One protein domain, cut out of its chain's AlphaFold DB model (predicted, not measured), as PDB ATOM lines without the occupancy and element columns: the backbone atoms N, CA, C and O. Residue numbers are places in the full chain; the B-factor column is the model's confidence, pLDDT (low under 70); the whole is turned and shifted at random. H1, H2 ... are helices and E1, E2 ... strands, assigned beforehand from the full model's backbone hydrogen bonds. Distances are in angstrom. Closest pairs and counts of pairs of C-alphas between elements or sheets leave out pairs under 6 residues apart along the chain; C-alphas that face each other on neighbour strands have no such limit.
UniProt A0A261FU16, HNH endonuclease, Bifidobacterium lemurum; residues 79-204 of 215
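AT A GLANCE: This is residues 79 to 204 of the 215 residues of the protein "HNH endonuclease" of Bifidobacterium lemurum (UniProt A0A261FU16). A small parallel sheet of four short strands has its helices to one side: H2, H3 and H4 lie off one face, H1 runs on from the end of E2 and H5 lies by E4, both nearer the sheet's level, and the other face is bare of helices; the five make two touching groups, H1, H2 and H4 in one and H3 and H5 in the other. Parts of H2 and H3 graze the sheet, H5 grazes it beside the edge strand E4, and H4 lies beyond the strands' C-terminal ends, where it meets the first residues of H2. The printed part has 126 residues, with five named helices and four named strands in the order E1 E2 H1 H2 E3 H3 E4 H4 H5; the sheet's order is E2 E3 E1 E4, all parallel. The class is mixed, helices and strands. The whole is compact, with a radius of gyration of the C-alphas of 14.2 A, and rounded, spanning 39 by 31 by 25 A.

HOW THE PARTS SIT: E1, residues 79 to 82, is an inner strand between E3, residues 139 to 142, and E4, residues 161 to 164. E1 and E3 are parallel at 7 degrees, with N 81 and O 141 2.8 A apart, within hydrogen-bond range. E1 and E4 are parallel at 17 degrees, with N 80 and O 161 2.7 A apart. E2, residues 97 to 100, is the other edge strand; it is parallel to E3 at 13 degrees, with N 140 and O 97 2.8 A apart. E2, E3 and the helices H1, residues 101 to 108, and H2, residues 112 to 130, form a strand-helix-strand unit, two parallel neighbour strands with helices between, and its crossover is right-handed. H1 is not on the sheet, but only just, with 4 pairs of C-alphas within 10 A. H1 and H2 touch at a steep tilt of 64 degrees, opposite ways; H2 does so with residues 115 to 123 alone, and the closest C-alphas, of Trp 105 and Met 119, are 5.3 A apart. H2 only grazes the sheet with residues 123 to 130. E3, H3, residues 149 to 157, and E4 form a split unit, with E1 between its strands, and its crossover is right-handed. H3 only grazes the sheet with residues 152 to 156. H4, residues 178 to 189, is not on the sheet. It touches H2 at a steep tilt of 59 degrees, the same way, through residues 178 to 180 alone; the closest C-alphas, of Asn 113 and Ala 179, are 5.6 A apart. H5, residues 194 to 204, only grazes the sheet with residues 194 to 201. H5 touches H3 at a steep tilt of 46 degrees, the same way, and the closest C-alphas, of Arg 157 and Arg 204, are 6.1 A apart. H3 and H4 are only just apart, at 8.0 A. In H1, H2, H3, H4 and H5 every O i to N i+4 pair is within hydrogen-bond range.

IN THESE COORDINATES: E1 begins at C-alpha 79, (100.136, 123.088, 164.993), and is 9.7 A long; E2 is 9.6 A, E3 10.0 A and E4 10.4 A. H1 is 10.4 A long and H3 12.4 A. H2, the longest helix by residues, runs 27.0 A from C-alpha 112 at (124.951, 132.493, 153.173). H4 is 16.7 A long. H5 is 15.1 A long and ends at C-alpha 204, (88.699, 119.655, 155.153).

THE WHOLE: The two C-alphas farthest apart, those of Val 110 and Glu 203, are 41.5 A apart. The printed part has no cut. The long links are E1 to E2, with 14 residues between them, and E4 to H4, with 13. The mean pLDDT of the printed part is 88.0; residues 84 to 89 and 166 to 172, which lie in these two links, are under 70.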
ATOM      1  N   ALA A  79     100.454 121.734 165.413       94.75
ATOM      2  CA  ALA A  79     100.136 123.088 164.993       94.75
ATOM      3  C   ALA A  79     101.266 123.625 164.108       94.75
ATOM      4  O   ALA A  79     102.445 123.393 164.374       94.75
ATOM      5  N   ILE A  80     100.905 124.320 163.037       94.62
ATOM      6  CA  ILE A  80     101.823 124.938 162.089       94.62
ATOM      7  C   ILE A  80     101.639 126.447 162.176       94.62
ATOM      8  O   ILE A  80     100.568 126.960 161.854       94.62
ATOM      9  N   HIS A  81     102.703 127.151 162.536       90.75
ATOM     10  CA  HIS A  81     102.727 128.604 162.588       90.75
ATOM     11  C   HIS A  81     103.500 129.114 161.384       90.75
ATOM     12  O   HIS A  81     104.730 129.124 161.360       90.75
ATOM     13  N   LEU A  82     102.764 129.520 160.356       87.25
ATOM     14  CA  LEU A  82     103.302 130.157 159.164       87.25
ATOM     15  C   LEU A  82     103.598 131.623 159.494       87.25
ATOM     16  O   LEU A  82     102.859 132.527 159.103       87.25
ATOM     17  N   THR A  83     104.642 131.867 160.277       73.69
ATOM     18  CA  THR A  83     105.101 133.230 160.550       73.69
ATOM     19  C   THR A  83     105.968 133.728 159.411       73.69
ATOM     20  O   THR A  83     106.550 132.966 158.629       73.69
ATOM     21  N   THR A  84     106.072 135.048 159.298       66.56
ATOM     22  CA  THR A  84     107.112 135.606 158.441       66.56
ATOM     23  C   THR A  84     108.476 135.272 159.065       66.56
ATOM     24  O   THR A  84     108.596 135.247 160.291       66.56
ATOM     25  N   PRO A  85     109.534 135.041 158.266       64.38
ATOM     26  CA  PRO A  85     110.875 134.764 158.795       64.38
ATOM     27  C   PRO A  85     111.449 135.922 159.633       64.38
ATOM     28  O   PRO A  85     112.520 135.786 160.220       64.38
ATOM     29  N   TYR A  86     110.740 137.052 159.685       64.94
ATOM     30  CA  TYR A  86     111.145 138.293 160.326       64.94
ATOM     31  C   TYR A  86     110.227 138.711 161.478       64.94
ATOM     32  O   TYR A  86     110.410 139.787 162.030       64.94
ATOM     33  N   GLU A  87     109.237 137.889 161.824       67.12
ATOM     34  CA  GLU A  87     108.463 138.044 163.052       67.12
ATOM     35  C   GLU A  87     109.113 137.221 164.152       67.12
ATOM     36  O   GLU A  87     109.233 136.001 164.029       67.12
ATOM     37  N   ASP A  88     109.517 137.877 165.236       62.19
ATOM     38  CA  ASP A  88     109.980 137.180 166.428       62.19
ATOM     39  C   ASP A  88     108.791 136.627 167.218       62.19
ATOM     40  O   ASP A  88     107.779 137.301 167.413       62.19
ATOM     41  N   GLY A  89     108.949 135.397 167.705       66.12
ATOM     42  CA  GLY A  89     107.984 134.738 168.578       66.12
ATOM     43  C   GLY A  89     107.023 133.811 167.837       66.12
ATOM     44  O   GLY A  89     106.286 134.206 166.940       66.12
ATOM     45  N   VAL A  90     107.020 132.550 168.256       75.69
ATOM     46  CA  VAL A  90     105.934 131.603 167.998       75.69
ATOM     47  C   VAL A  90     105.277 131.390 169.347       75.69
ATOM     48  O   VAL A  90     105.978 131.151 170.331       75.69
ATOM     49  N   ALA A  91     103.956 131.520 169.422       79.06
ATOM     50  CA  ALA A  91     103.246 131.166 170.640       79.06
ATOM     51  C   ALA A  91     103.329 129.644 170.807       79.06
ATOM     52  O   ALA A  91     102.741 128.893 170.031       79.06
ATOM     53  N   VAL A  92     104.100 129.192 171.792       85.50
ATOM     54  CA  VAL A  92     104.284 127.769 172.085       85.50
ATOM     55  C   VAL A  92     103.500 127.452 173.355       85.50
ATOM     56  O   VAL A  92     103.797 128.045 174.392       85.50
ATOM     57  N   PRO A  93     102.500 126.555 173.305       87.06
ATOM     58  CA  PRO A  93     101.827 126.089 174.510       87.06
ATOM     59  C   PRO A  93     102.814 125.440 175.486       87.06
ATOM     60  O   PRO A  93     103.775 124.793 175.065       87.06
ATOM     61  N   ASP A  94     102.543 125.553 176.784       88.81
ATOM     62  CA  ASP A  94     103.375 124.927 177.813       88.81
ATOM     63  C   ASP A  94     103.534 123.417 177.566       88.81
ATOM     64  O   ASP A  94     102.567 122.692 177.321       88.81
ATOM     65  N   GLY A  95     104.782 122.941 177.619       90.12
ATOM     66  CA  GLY A  95     105.124 121.534 177.392       90.12
ATOM     67  C   GLY A  95     105.081 121.078 175.928       90.12
ATOM     68  O   GLY A  95     105.267 119.889 175.667       90.12
ATOM     69  N   ALA A  96     104.845 121.978 174.970       93.62
ATOM     70  CA  ALA A  96     104.928 121.650 173.555       93.62
ATOM     71  C   ALA A  96     106.383 121.590 173.060       93.62
ATOM     72  O   ALA A  96     107.256 122.338 173.503       93.62
ATOM     73  N   LEU A  97     106.632 120.716 172.085       94.00
ATOM     74  CA  LEU A  97     107.876 120.706 171.328       94.00
ATOM     75  C   LEU A  97     107.789 121.741 170.209       94.00
ATOM     76  O   LEU A  97     106.981 121.587 169.293       94.00
ATOM     77  N   LEU A  98     108.646 122.759 170.257       93.69
ATOM     78  CA  LEU A  98     108.852 123.666 169.137       93.69
ATOM     79  C   LEU A  98     109.941 123.102 168.231       93.69
ATOM     80  O   LEU A  98     111.089 122.933 168.636       93.69
ATOM     81  N   LEU A  99     109.576 122.861 166.982       94.81
ATOM     82  CA  LEU A  99     110.535 122.855 165.902       94.81
ATOM     83  C   LEU A  99     110.460 124.263 165.289       94.81
ATOM     84  O   LEU A  99     109.397 124.701 164.846       94.81
ATOM     85  N   ASP A 100     111.585 124.972 165.264       92.56
ATOM     86  CA  ASP A 100     111.724 126.240 164.553       92.56
ATOM     87  C   ASP A 100     112.896 126.199 163.569       92.56
ATOM     88  O   ASP A 100     114.022 125.820 163.911       92.56
ATOM     89  N   TRP A 101     112.652 126.609 162.325       92.81
ATOM     90  CA  TRP A 101     113.707 126.674 161.318       92.81
ATOM     91  C   TRP A 101     114.831 127.642 161.721       92.81
ATOM     92  O   TRP A 101     115.983 127.433 161.343       92.81
ATOM     93  N   ARG A 102     114.528 128.673 162.523       89.56
ATOM     94  CA  ARG A 102     115.507 129.646 163.032       89.56
ATOM     95  C   ARG A 102     116.464 129.018 164.034       89.56
ATOM     96  O   ARG A 102     117.636 129.389 164.057       89.56
ATOM     97  N   ASP A 103     115.994 128.058 164.827       91.81
ATOM     98  CA  ASP A 103     116.868 127.251 165.681       91.81
ATOM     99  C   ASP A 103     117.783 126.374 164.835       91.81
ATOM    100  O   ASP A 103     118.992 126.359 165.057       91.81
ATOM    101  N   CYS A 104     117.249 125.742 163.787       94.00
ATOM    102  CA  CYS A 104     118.067 124.975 162.845       94.00
ATOM    103  C   CYS A 104     119.119 125.860 162.158       94.00
ATOM    104  O   CYS A 104     120.269 125.452 162.017       94.00
ATOM    105  N   TRP A 105     118.758 127.089 161.770       92.50
ATOM    106  CA  TRP A 105     119.696 128.067 161.213       92.50
ATOM    107  C   TRP A 105     120.832 128.381 162.195       92.50
ATOM    108  O   TRP A 105     122.003 128.307 161.824       92.50
ATOM    109  N   ARG A 106     120.499 128.669 163.463       92.06
ATOM    110  CA  ARG A 106     121.490 128.902 164.527       92.06
ATOM    111  C   ARG A 106     122.406 127.696 164.737       92.06
ATOM    112  O   ARG A 106     123.602 127.881 164.930       92.06
ATOM    113  N   MET A 107     121.861 126.481 164.679       95.75
ATOM    114  CA  MET A 107     122.623 125.240 164.858       95.75
ATOM    115  C   MET A 107     123.569 124.941 163.696       95.75
ATOM    116  O   MET A 107     124.661 124.429 163.927       95.75
ATOM    117  N   VAL A 108     123.165 125.235 162.457       95.81
ATOM    118  CA  VAL A 108     124.025 125.037 161.280       95.81
ATOM    119  C   VAL A 108     125.279 125.906 161.368       95.81
ATOM    120  O   VAL A 108     126.353 125.434 161.010       95.81
ATOM    121  N   GLY A 109     125.161 127.152 161.847       92.44
ATOM    122  CA  GLY A 109     126.315 128.020 162.126       92.44
ATOM    123  C   GLY A 109     127.151 128.406 160.898       92.44
ATOM    124  O   GLY A 109     128.286 128.849 161.040       92.44
ATOM    125  N   VAL A 110     126.605 128.219 159.694       91.00
ATOM    126  CA  VAL A 110     127.223 128.582 158.415       91.00
ATOM    127  C   VAL A 110     126.362 129.657 157.769       91.00
ATOM    128  O   VAL A 110     125.157 129.471 157.623       91.00
ATOM    129  N   ASP A 111     126.981 130.757 157.350       90.56
ATOM    130  CA  ASP A 111     126.273 131.859 156.702       90.56
ATOM    131  C   ASP A 111     126.053 131.632 155.197       90.56
ATOM    132  O   ASP A 111     126.636 130.753 154.549       90.56
ATOM    133  N   GLY A 112     125.197 132.470 154.611       93.88
ATOM    134  CA  GLY A 112     124.951 132.493 153.173       93.88
ATOM    135  C   GLY A 112     124.084 131.336 152.656       93.88
ATOM    136  O   GLY A 112     123.438 130.600 153.403       93.88
ATOM    137  N   ASN A 113     124.045 131.187 151.329       95.44
ATOM    138  CA  ASN A 113     123.162 130.220 150.663       95.44
ATOM    139  C   ASN A 113     123.496 128.759 151.019       95.44
ATOM    140  O   ASN A 113     122.602 127.915 151.035       95.44
ATOM    141  N   THR A 114     124.761 128.456 151.326       95.81
ATOM    142  CA  THR A 114     125.178 127.117 151.768       95.81
ATOM    143  C   THR A 114     124.548 126.768 153.111       95.81
ATOM    144  O   THR A 114     123.929 125.711 153.232       95.81
ATOM    145  N   GLY A 115     124.626 127.675 154.091       95.44
ATOM    146  CA  GLY A 115     123.950 127.514 155.377       95.44
ATOM    147  C   GLY A 115     122.450 127.294 155.230       95.44
ATOM    148  O   GLY A 115     121.872 126.429 155.883       95.44
ATOM    149  N   TRP A 116     121.828 128.005 154.288       94.44
ATOM    150  CA  TRP A 116     120.394 127.896 154.020       94.44
ATOM    151  C   TRP A 116     119.986 126.513 153.537       94.44
ATOM    152  O   TRP A 116     119.030 125.936 154.049       94.44
ATOM    153  N   ILE A 117     120.730 125.951 152.585       94.88
ATOM    154  CA  ILE A 117     120.466 124.609 152.057       94.88
ATOM    155  C   ILE A 117     120.638 123.552 153.159       94.88
ATOM    156  O   ILE A 117     119.812 122.646 153.279       94.88
ATOM    157  N   LEU A 118     121.678 123.683 153.991       97.12
ATOM    158  CA  LEU A 118     121.912 122.778 155.118       97.12
ATOM    159  C   LEU A 118     120.797 122.877 156.167       97.12
ATOM    160  O   LEU A 118     120.279 121.850 156.609       97.12
ATOM    161  N   MET A 119     120.369 124.095 156.505       95.44
ATOM    162  CA  MET A 119     119.251 124.346 157.416       95.44
ATOM    163  C   MET A 119     117.958 123.731 156.881       95.44
ATOM    164  O   MET A 119     117.270 123.032 157.622       95.44
ATOM    165  N   GLN A 120     117.650 123.911 155.593       94.88
ATOM    166  CA  GLN A 120     116.473 123.302 154.970       94.88
ATOM    167  C   GLN A 120     116.496 121.777 155.089       94.88
ATOM    168  O   GLN A 120     115.470 121.170 155.395       94.88
ATOM    169  N   GLY A 121     117.655 121.155 154.849       96.56
ATOM    170  CA  GLY A 121     117.840 119.716 155.015       96.56
ATOM    171  C   GLY A 121     117.585 119.268 156.454       96.56
ATOM    172  O   GLY A 121     116.781 118.364 156.679       96.56
ATOM    173  N   MET A 122     118.210 119.947 157.420       97.62
ATOM    174  CA  MET A 122     118.040 119.685 158.853       97.62
ATOM    175  C   MET A 122     116.571 119.812 159.277       97.62
ATOM    176  O   MET A 122     115.997 118.868 159.814       97.62
ATOM    177  N   TRP A 123     115.939 120.941 158.959       96.94
ATOM    178  CA  TRP A 123     114.541 121.221 159.270       96.94
ATOM    179  C   TRP A 123     113.594 120.163 158.696       96.94
ATOM    180  O   TRP A 123     112.755 119.603 159.404       96.94
ATOM    181  N   ARG A 124     113.738 119.852 157.401       96.62
ATOM    182  CA  ARG A 124     112.893 118.860 156.722       96.62
ATOM    183  C   ARG A 124     113.082 117.463 157.304       96.62
ATOM    184  O   ARG A 124     112.096 116.740 157.401       96.62
ATOM    185  N   GLY A 125     114.300 117.100 157.709       97.69
ATOM    186  CA  GLY A 125     114.585 115.842 158.402       97.69
ATOM    187  C   GLY A 125     113.887 115.754 159.761       97.69
ATOM    188  O   GLY A 125     113.191 114.776 160.028       97.69
ATOM    189  N   LEU A 126     113.981 116.808 160.578       97.25
ATOM    190  CA  LEU A 126     113.299 116.873 161.875       97.25
ATOM    191  C   LEU A 126     111.777 116.752 161.723       97.25
ATOM    192  O   LEU A 126     111.152 115.921 162.376       97.25
ATOM    193  N   VAL A 127     111.178 117.527 160.812       97.19
ATOM    194  CA  VAL A 127     109.734 117.461 160.528       97.19
ATOM    195  C   VAL A 127     109.335 116.095 159.960       97.19
ATOM    196  O   VAL A 127     108.256 115.590 160.271       97.19
ATOM    197  N   TYR A 128     110.184 115.479 159.130       96.69
ATOM    198  CA  TYR A 128     109.928 114.151 158.579       96.69
ATOM    199  C   TYR A 128     109.756 113.112 159.691       96.69
ATOM    200  O   TYR A 128     108.761 112.382 159.670       96.69
ATOM    201  N   GLU A 129     110.671 113.075 160.658       96.69
ATOM    202  CA  GLU A 129     110.614 112.128 161.776       96.69
ATOM    203  C   GLU A 129     109.499 112.473 162.767       96.69
ATOM    204  O   GLU A 129     108.718 111.601 163.158       96.69
ATOM    205  N   ALA A 130     109.354 113.753 163.121       96.81
ATOM    206  CA  ALA A 130     108.372 114.202 164.106       96.81
ATOM    207  C   ALA A 130     106.928 113.891 163.682       96.81
ATOM    208  O   ALA A 130     106.125 113.443 164.494       96.81
ATOM    209  N   LEU A 131     106.594 114.053 162.396       97.00
ATOM    210  CA  LEU A 131     105.247 113.758 161.891       97.00
ATOM    211  C   LEU A 131     104.959 112.256 161.716       97.00
ATOM    212  O   LEU A 131     103.827 111.893 161.398       97.00
ATOM    213  N   ARG A 132     105.958 111.381 161.879       96.88
ATOM    214  CA  ARG A 132     105.844 109.912 161.748       96.88
ATOM    215  C   ARG A 132     105.999 109.179 163.075       96.88
ATOM    216  O   ARG A 132     105.819 107.965 163.125       96.88
ATOM    217  N   THR A 133     106.325 109.907 164.134       95.31
ATOM    218  CA  THR A 133     106.588 109.348 165.455       95.31
ATOM    219  C   THR A 133     105.446 109.727 166.385       95.31
ATOM    220  O   THR A 133     105.193 110.921 166.562       95.31
ATOM    221  N   PRO A 134     104.737 108.753 166.983       95.50
ATOM    222  CA  PRO A 134     103.728 109.060 167.980       95.50
ATOM    223  C   PRO A 134     104.325 109.867 169.134       95.50
ATOM    224  O   PRO A 134     105.347 109.482 169.699       95.50
ATOM    225  N   ASN A 135     103.680 110.972 169.490       89.25
ATOM    226  CA  ASN A 135     104.103 111.846 170.572       89.25
ATOM    227  C   ASN A 135     102.887 112.351 171.358       89.25
ATOM    228  O   ASN A 135     101.870 112.734 170.780       89.25
ATOM    229  N   MET A 136     103.018 112.360 172.684       86.06
ATOM    230  CA  MET A 136     101.985 112.847 173.602       86.06
ATOM    231  C   MET A 136     102.057 114.363 173.811       86.06
ATOM    232  O   MET A 136     101.058 114.970 174.193       86.06
ATOM    233  N   MET A 137     103.216 114.979 173.560       92.06
ATOM    234  CA  MET A 137     103.370 116.431 173.637       92.06
ATOM    235  C   MET A 137     102.847 117.092 172.354       92.06
ATOM    236  O   MET A 137     103.075 116.557 171.261       92.06
ATOM    237  N   PRO A 138     102.189 118.262 172.446       94.75
ATOM    238  CA  PRO A 138     101.886 119.055 171.265       94.75
ATOM    239  C   PRO A 138     103.167 119.371 170.485       94.75
ATOM    240  O   PRO A 138     104.208 119.666 171.068       94.75
ATOM    241  N   LEU A 139     103.085 119.300 169.162       96.25
ATOM    242  CA  LEU A 139     104.159 119.643 168.245       96.25
ATOM    243  C   LEU A 139     103.817 120.960 167.557       96.25
ATOM    244  O   LEU A 139     102.784 121.079 166.903       96.25
ATOM    245  N   VAL A 140     104.709 121.930 167.671       95.38
ATOM    246  CA  VAL A 140     104.596 123.243 167.049       95.38
ATOM    247  C   VAL A 140     105.654 123.327 165.958       95.38
ATOM    248  O   VAL A 140     106.843 123.191 166.234       95.38
ATOM    249  N   LEU A 141     105.232 123.515 164.710       95.44
ATOM    250  CA  LEU A 141     106.126 123.677 163.568       95.44
ATOM    251  C   LEU A 141     106.131 125.139 163.129       95.44
ATOM    252  O   LEU A 141     105.103 125.653 162.694       95.44
ATOM    253  N   ALA A 142     107.297 125.775 163.169       93.06
ATOM    254  CA  ALA A 142     107.544 127.076 162.558       93.06
ATOM    255  C   ALA A 142     108.463 126.880 161.343       93.06
ATOM    256  O   ALA A 142     109.687 126.810 161.488       93.06
ATOM    257  N   PRO A 143     107.890 126.685 160.142       93.38
ATOM    258  CA  PRO A 143     108.657 126.253 158.993       93.38
ATOM    259  C   PRO A 143     109.310 127.443 158.268       93.38
ATOM    260  O   PRO A 143     108.870 128.585 158.416       93.38
ATOM    261  N   PRO A 144     110.359 127.202 157.465       91.56
ATOM    262  CA  PRO A 144     111.038 128.259 156.734       91.56
ATOM    263  C   PRO A 144     110.156 128.822 155.604       91.56
ATOM    264  O   PRO A 144     109.233 128.150 155.125       91.56
ATOM    265  N   PRO A 145     110.447 130.042 155.117       88.00
ATOM    266  CA  PRO A 145     109.675 130.732 154.083       88.00
ATOM    267  C   PRO A 145     109.636 130.025 152.718       88.00
ATOM    268  O   PRO A 145     108.860 130.421 151.856       88.00
ATOM    269  N   ASP A 146     110.443 128.990 152.474       89.00
ATOM    270  CA  ASP A 146     110.342 128.167 151.260       89.00
ATOM    271  C   ASP A 146     109.260 127.080 151.352       89.00
ATOM    272  O   ASP A 146     109.083 126.306 150.409       89.00
ATOM    273  N   THR A 147     108.515 127.028 152.461       91.06
ATOM    274  CA  THR A 147     107.331 126.176 152.596       91.06
ATOM    275  C   THR A 147     106.353 126.472 151.470       91.06
ATOM    276  O   THR A 147     105.900 127.596 151.276       91.06
ATOM    277  N   THR A 148     106.015 125.449 150.691       90.38
ATOM    278  CA  THR A 148     105.173 125.645 149.509       90.38
ATOM    279  C   THR A 148     103.695 125.662 149.872       90.38
ATOM    280  O   THR A 148     103.258 125.023 150.831       90.38
ATOM    281  N   ALA A 149     102.882 126.303 149.030       90.19
ATOM    282  CA  ALA A 149     101.437 126.271 149.216       90.19
ATOM    283  C   ALA A 149     100.846 124.856 149.139       90.19
ATOM    284  O   ALA A 149      99.857 124.553 149.806       90.19
ATOM    285  N   SER A 150     101.468 123.981 148.348       93.62
ATOM    286  CA  SER A 150     101.103 122.569 148.277       93.62
ATOM    287  C   SER A 150     101.331 121.863 149.613       93.62
ATOM    288  O   SER A 150     100.430 121.184 150.096       93.62
ATOM    289  N   GLN A 151     102.479 122.091 150.256       94.94
ATOM    290  CA  GLN A 151     102.793 121.497 151.556       94.94
ATOM    291  C   GLN A 151     101.834 121.964 152.658       94.94
ATOM    292  O   GLN A 151     101.352 121.145 153.438       94.94
ATOM    293  N   VAL A 152     101.477 123.251 152.675       95.12
ATOM    294  CA  VAL A 152     100.462 123.781 153.603       95.12
ATOM    295  C   VAL A 152      99.118 123.081 153.407       95.12
ATOM    296  O   VAL A 152      98.492 122.648 154.372       95.12
ATOM    297  N   ARG A 153      98.682 122.909 152.152       96.00
ATOM    298  CA  ARG A 153      97.434 122.196 151.839       96.00
ATOM    299  C   ARG A 153      97.481 120.736 152.287       96.00
ATOM    300  O   ARG A 153      96.468 120.230 152.760       96.00
ATOM    301  N   GLU A 154      98.625 120.062 152.176       97.38
ATOM    302  CA  GLU A 154      98.792 118.707 152.717       97.38
ATOM    303  C   GLU A 154      98.659 118.667 154.242       97.38
ATOM    304  O   GLU A 154      97.948 117.810 154.763       97.38
ATOM    305  N   TRP A 155      99.296 119.593 154.963       97.81
ATOM    306  CA  TRP A 155      99.189 119.675 156.423       97.81
ATOM    307  C   TRP A 155      97.756 119.915 156.887       97.81
ATOM    308  O   TRP A 155      97.271 119.194 157.760       97.81
ATOM    309  N   ILE A 156      97.041 120.835 156.231       97.44
ATOM    310  CA  ILE A 156      95.610 121.052 156.478       97.44
ATOM    311  C   ILE A 156      94.846 119.743 156.268       97.44
ATOM    312  O   ILE A 156      94.041 119.358 157.112       97.44
ATOM    313  N   ARG A 157      95.126 119.015 155.180       97.50
ATOM    314  CA  ARG A 157      94.469 117.738 154.858       97.50
ATOM    315  C   ARG A 157      94.751 116.606 155.840       97.50
ATOM    316  O   ARG A 157      93.870 115.770 156.041       97.50
ATOM    317  N   LEU A 158      95.918 116.610 156.478       97.38
ATOM    318  CA  LEU A 158      96.256 115.732 157.606       97.38
ATOM    319  C   LEU A 158      95.611 116.181 158.928       97.38
ATOM    320  O   LEU A 158      95.723 115.489 159.940       97.38
ATOM    321  N   GLY A 159      94.893 117.301 158.905       96.44
ATOM    322  CA  GLY A 159      94.119 117.832 160.017       96.44
ATOM    323  C   GLY A 159      94.906 118.725 160.959       96.44
ATOM    324  O   GLY A 159      94.341 119.136 161.969       96.44
ATOM    325  N   TYR A 160      96.173 119.010 160.658       96.69
ATOM    326  CA  TYR A 160      96.991 119.865 161.507       96.69
ATOM    327  C   TYR A 160      96.379 121.259 161.576       96.69
ATOM    328  O   TYR A 160      95.812 121.753 160.594       96.69
ATOM    329  N   GLN A 161      96.487 121.879 162.746       93.88
ATOM    330  CA  GLN A 161      96.096 123.273 162.895       93.88
ATOM    331  C   GLN A 161      97.117 124.124 162.154       93.88
ATOM    332  O   GLN A 161      98.314 123.883 162.273       93.88
ATOM    333  N   VAL A 162      96.658 125.074 161.348       93.88
ATOM    334  CA  VAL A 162      97.543 125.960 160.596       93.88
ATOM    335  C   VAL A 162      97.082 127.383 160.827       93.88
ATOM    336  O   VAL A 162      95.918 127.707 160.613       93.88
ATOM    337  N   GLU A 163      98.011 128.236 161.218       89.25
ATOM    338  CA  GLU A 163      97.786 129.667 161.350       89.25
ATOM    339  C   GLU A 163      98.886 130.444 160.639       89.25
ATOM    340  O   GLU A 163      99.997 129.952 160.437       89.25
ATOM    341  N   CYS A 164      98.553 131.654 160.209       82.31
ATOM    342  CA  CYS A 164      99.468 132.578 159.563       82.31
ATOM    343  C   CYS A 164      99.698 133.772 160.487       82.31
ATOM    344  O   CYS A 164      98.743 134.398 160.950       82.31
ATOM    345  N   GLY A 165     100.969 134.085 160.741       71.62
ATOM    346  CA  GLY A 165     101.356 135.263 161.513       71.62
ATOM    347  C   GLY A 165     100.892 136.568 160.842       71.62
ATOM    348  O   GLY A 165     100.604 136.596 159.637       71.62
ATOM    349  N   PRO A 166     100.778 137.672 161.599       62.97
ATOM    350  CA  PRO A 166     100.284 138.946 161.090       62.97
ATOM    351  C   PRO A 166     101.275 139.600 160.116       62.97
ATOM    352  O   PRO A 166     102.067 140.450 160.507       62.97
ATOM    353  N   ILE A 167     101.150 139.289 158.822       57.22
ATOM    354  CA  ILE A 167     101.984 139.837 157.741       57.22
ATOM    355  C   ILE A 167     102.178 141.361 157.884       57.22
ATOM    356  O   ILE A 167     101.256 142.146 157.654       57.22
ATOM    357  N   GLY A 168     103.414 141.783 158.178       50.72
ATOM    358  CA  GLY A 168     103.863 143.171 158.010       50.72
ATOM    359  C   GLY A 168     103.699 144.109 159.210       50.72
ATOM    360  O   GLY A 168     103.771 145.319 159.008       50.72
ATOM    361  N   LYS A 169     103.490 143.604 160.436       48.03
ATOM    362  CA  LYS A 169     103.325 144.457 161.636       48.03
ATOM    363  C   LYS A 169     104.518 144.515 162.600       48.03
ATOM    364  O   LYS A 169     104.458 145.282 163.558       48.03
ATOM    365  N   HIS A 170     105.599 143.776 162.351       51.56
ATOM    366  CA  HIS A 170     106.744 143.705 163.266       51.56
ATOM    367  C   HIS A 170     108.080 144.005 162.582       51.56
ATOM    368  O   HIS A 170     108.201 143.951 161.357       51.56
ATOM    369  N   THR A 171     109.061 144.385 163.401       50.22
ATOM    370  CA  THR A 171     110.432 144.755 163.035       50.22
ATOM    371  C   THR A 171     111.047 143.698 162.127       50.22
ATOM    372  O   THR A 171     111.396 142.611 162.567       50.22
ATOM    373  N   VAL A 172     111.170 144.019 160.841       57.59
ATOM    374  CA  VAL A 172     111.694 143.089 159.844       57.59
ATOM    375  C   VAL A 172     113.197 142.914 160.066       57.59
ATOM    376  O   VAL A 172     113.977 143.814 159.755       57.59
ATOM    377  N   ARG A 173     113.623 141.760 160.594       70.31
ATOM    378  CA  ARG A 173     115.032 141.341 160.528       70.31
ATOM    379  C   ARG A 173     115.474 141.292 159.060       70.31
ATOM    380  O   ARG A 173     114.702 140.908 158.187       70.31
ATOM    381  N   ALA A 174     116.719 141.661 158.768       76.19
ATOM    382  CA  ALA A 174     117.275 141.424 157.439       76.19
ATOM    383  C   ALA A 174     117.380 139.912 157.162       76.19
ATOM    384  O   ALA A 174     117.656 139.123 158.069       76.19
ATOM    385  N   SER A 175     117.176 139.505 155.907       83.75
ATOM    386  CA  SER A 175     117.459 138.131 155.480       83.75
ATOM    387  C   SER A 175     118.914 137.778 155.792       83.75
ATOM    388  O   SER A 175     119.812 138.582 155.552       83.75
ATOM    389  N   SER A 176     119.160 136.563 156.276       84.94
ATOM    390  CA  SER A 176     120.509 136.040 156.530       84.94
ATOM    391  C   SER A 176     121.246 135.679 155.240       84.94
ATOM    392  O   SER A 176     122.469 135.589 155.223       84.94
ATOM    393  N   CYS A 177     120.515 135.460 154.143       90.19
ATOM    394  CA  CYS A 177     121.091 135.217 152.823       90.19
ATOM    395  C   CYS A 177     120.105 135.532 151.686       90.19
ATOM    396  O   CYS A 177     118.911 135.756 151.902       90.19
ATOM    397  N   GLU A 178     120.588 135.492 150.442       92.19
ATOM    398  CA  GLU A 178     119.736 135.689 149.267       92.19
ATOM    399  C   GLU A 178     118.699 134.574 149.078       92.19
ATOM    400  O   GLU A 178     117.605 134.825 148.569       92.19
ATOM    401  N   ALA A 179     119.033 133.332 149.443       92.12
ATOM    402  CA  ALA A 179     118.111 132.208 149.325       92.12
ATOM    403  C   ALA A 179     116.881 132.394 150.229       92.12
ATOM    404  O   ALA A 179     115.759 132.212 149.755       92.12
ATOM    405  N   GLU A 180     117.080 132.859 151.465       90.31
ATOM    406  CA  GLU A 180     116.003 133.267 152.377       90.31
ATOM    407  C   GLU A 180     115.154 134.386 151.769       90.31
ATOM    408  O   GLU A 180     113.926 134.292 151.729       90.31
ATOM    409  N   ALA A 181     115.804 135.426 151.235       88.94
ATOM    410  CA  ALA A 181     115.114 136.559 150.628       88.94
ATOM    411  C   ALA A 181     114.226 136.120 149.450       88.94
ATOM    412  O   ALA A 181     113.065 136.530 149.349       88.94
ATOM    413  N   ARG A 182     114.735 135.244 148.573       90.06
ATOM    414  CA  ARG A 182     113.975 134.680 147.443       90.06
ATOM    415  C   ARG A 182     112.824 133.791 147.909       90.06
ATOM    416  O   ARG A 182     111.719 133.916 147.376       90.06
ATOM    417  N   ALA A 183     113.067 132.928 148.895       89.06
ATOM    418  CA  ALA A 183     112.045 132.074 149.492       89.06
ATOM    419  C   ALA A 183     110.892 132.918 150.052       89.06
ATOM    420  O   ALA A 183     109.733 132.711 149.698       89.06
ATOM    421  N   TRP A 184     111.226 133.966 150.804       86.12
ATOM    422  CA  TRP A 184     110.252 134.904 151.347       86.12
ATOM    423  C   TRP A 184     109.432 135.619 150.269       86.12
ATOM    424  O   TRP A 184     108.205 135.706 150.360       86.12
ATOM    425  N   GLN A 185     110.075 136.109 149.209       86.00
ATOM    426  CA  GLN A 185     109.354 136.721 148.093       86.00
ATOM    427  C   GLN A 185     108.396 135.733 147.413       86.00
ATOM    428  O   GLN A 185     107.301 136.121 147.007       86.00
ATOM    429  N   SER A 186     108.789 134.463 147.290       86.00
ATOM    430  CA  SER A 186     107.920 133.408 146.765       86.00
ATOM    431  C   SER A 186     106.712 133.168 147.672       86.00
ATOM    432  O   SER A 186     105.583 133.141 147.183       86.00
ATOM    433  N   TRP A 187     106.926 133.084 148.988       83.12
ATOM    434  CA  TRP A 187     105.855 132.940 149.974       83.12
ATOM    435  C   TRP A 187     104.828 134.065 149.880       83.12
ATOM    436  O   TRP A 187     103.632 133.805 149.749       83.12
ATOM    437  N   ARG A 188     105.284 135.323 149.842       81.69
ATOM    438  CA  ARG A 188     104.397 136.490 149.706       81.69
ATOM    439  C   ARG A 188     103.533 136.431 148.446       81.69
ATOM    440  O   ARG A 188     102.389 136.871 148.475       81.69
ATOM    441  N   ARG A 189     104.062 135.872 147.354       85.06
ATOM    442  CA  ARG A 189     103.336 135.700 146.084       85.06
ATOM    443  C   ARG A 189     102.395 134.492 146.065       85.06
ATOM    444  O   ARG A 189     101.633 134.354 145.114       85.06
ATOM    445  N   SER A 190     102.423 133.626 147.079       81.12
ATOM    446  CA  SER A 190     101.527 132.463 147.164       81.12
ATOM    447  C   SER A 190     100.089 132.825 147.555       81.12
ATOM    448  O   SER A 190      99.187 132.008 147.371       81.12
ATOM    449  N   TRP A 191      99.878 134.032 148.098       76.81
ATOM    450  CA  TRP A 191      98.590 134.527 148.598       76.81
ATOM    451  C   TRP A 191      97.935 133.641 149.677       76.81
ATOM    452  O   TRP A 191      96.726 133.712 149.906       76.81
ATOM    453  N   LEU A 192      98.727 132.826 150.382       80.69
ATOM    454  CA  LEU A 192      98.282 132.068 151.550       80.69
ATOM    455  C   LEU A 192      98.182 132.961 152.793       80.69
ATOM    456  O   LEU A 192      99.075 132.999 153.635       80.69
ATOM    457  N   GLY A 193      97.073 133.688 152.896       84.69
ATOM    458  CA  GLY A 193      96.672 134.388 154.121       84.69
ATOM    459  C   GLY A 193      95.731 133.559 155.001       84.69
ATOM    460  O   GLY A 193      95.186 132.546 154.550       84.69
ATOM    461  N   GLN A 194      95.481 134.044 156.224       86.31
ATOM    462  CA  GLN A 194      94.625 133.379 157.218       86.31
ATOM    463  C   GLN A 194      93.242 133.011 156.657       86.31
ATOM    464  O   GLN A 194      92.852 131.854 156.716       86.31
ATOM    465  N   THR A 195      92.560 133.927 155.959       90.00
ATOM    466  CA  THR A 195      91.242 133.654 155.350       90.00
ATOM    467  C   THR A 195      91.253 132.476 154.368       90.00
ATOM    468  O   THR A 195      90.288 131.717 154.278       90.00
ATOM    469  N   THR A 196      92.341 132.301 153.608       90.56
ATOM    470  CA  THR A 196      92.465 131.157 152.694       90.56
ATOM    471  C   THR A 196      92.670 129.860 153.468       90.56
ATOM    472  O   THR A 196      92.087 128.844 153.090       90.56
ATOM    473  N   ILE A 197      93.470 129.896 154.534       92.94
ATOM    474  CA  ILE A 197      93.713 128.754 155.421       92.94
ATOM    475  C   ILE A 197      92.412 128.325 156.106       92.94
ATOM    476  O   ILE A 197      92.045 127.157 156.000       92.94
ATOM    477  N   ASP A 198      91.660 129.267 156.680       94.81
ATOM    478  CA  ASP A 198      90.384 129.004 157.357       94.81
ATOM    479  C   ASP A 198      89.392 128.299 156.426       94.81
ATOM    480  O   ASP A 198      88.819 127.264 156.767       94.81
ATOM    481  N   ARG A 199      89.239 128.805 155.194       95.75
ATOM    482  CA  ARG A 199      88.383 128.172 154.181       95.75
ATOM    483  C   ARG A 199      88.814 126.732 153.892       95.75
ATOM    484  O   ARG A 199      87.969 125.841 153.858       95.75
ATOM    485  N   LEU A 200      90.110 126.492 153.689       95.56
ATOM    486  CA  LEU A 200      90.634 125.149 153.413       95.56
ATOM    487  C   LEU A 200      90.425 124.199 154.604       95.56
ATOM    488  O   LEU A 200      90.148 123.016 154.407       95.56
ATOM    489  N   MET A 201      90.526 124.706 155.833       95.88
ATOM    490  CA  MET A 201      90.263 123.946 157.056       95.88
ATOM    491  C   MET A 201      88.779 123.577 157.199       95.88
ATOM    492  O   MET A 201      88.474 122.427 157.531       95.88
ATOM    493  N   ILE A 202      87.863 124.491 156.864       96.31
ATOM    494  CA  ILE A 202      86.414 124.228 156.811       96.31
ATOM    495  C   ILE A 202      86.091 123.161 155.754       96.31
ATOM    496  O   ILE A 202      85.388 122.190 156.043       96.31
ATOM    497  N   GLU A 203      86.639 123.289 154.541       95.75
ATOM    498  CA  GLU A 203      86.474 122.289 153.474       95.75
ATOM    499  C   GLU A 203      86.981 120.909 153.914       95.75
ATOM    500  O   GLU A 203      86.329 119.884 153.696       95.75
ATOM    501  N   ARG A 204      88.136 120.879 154.587       95.75
ATOM    502  CA  ARG A 204      88.699 119.655 155.153       95.75
ATOM    503  C   ARG A 204      87.791 119.033 156.208       95.75
ATOM    504  O   ARG A 204      87.655 117.814 156.200       95.75
TER     505      ARG A 204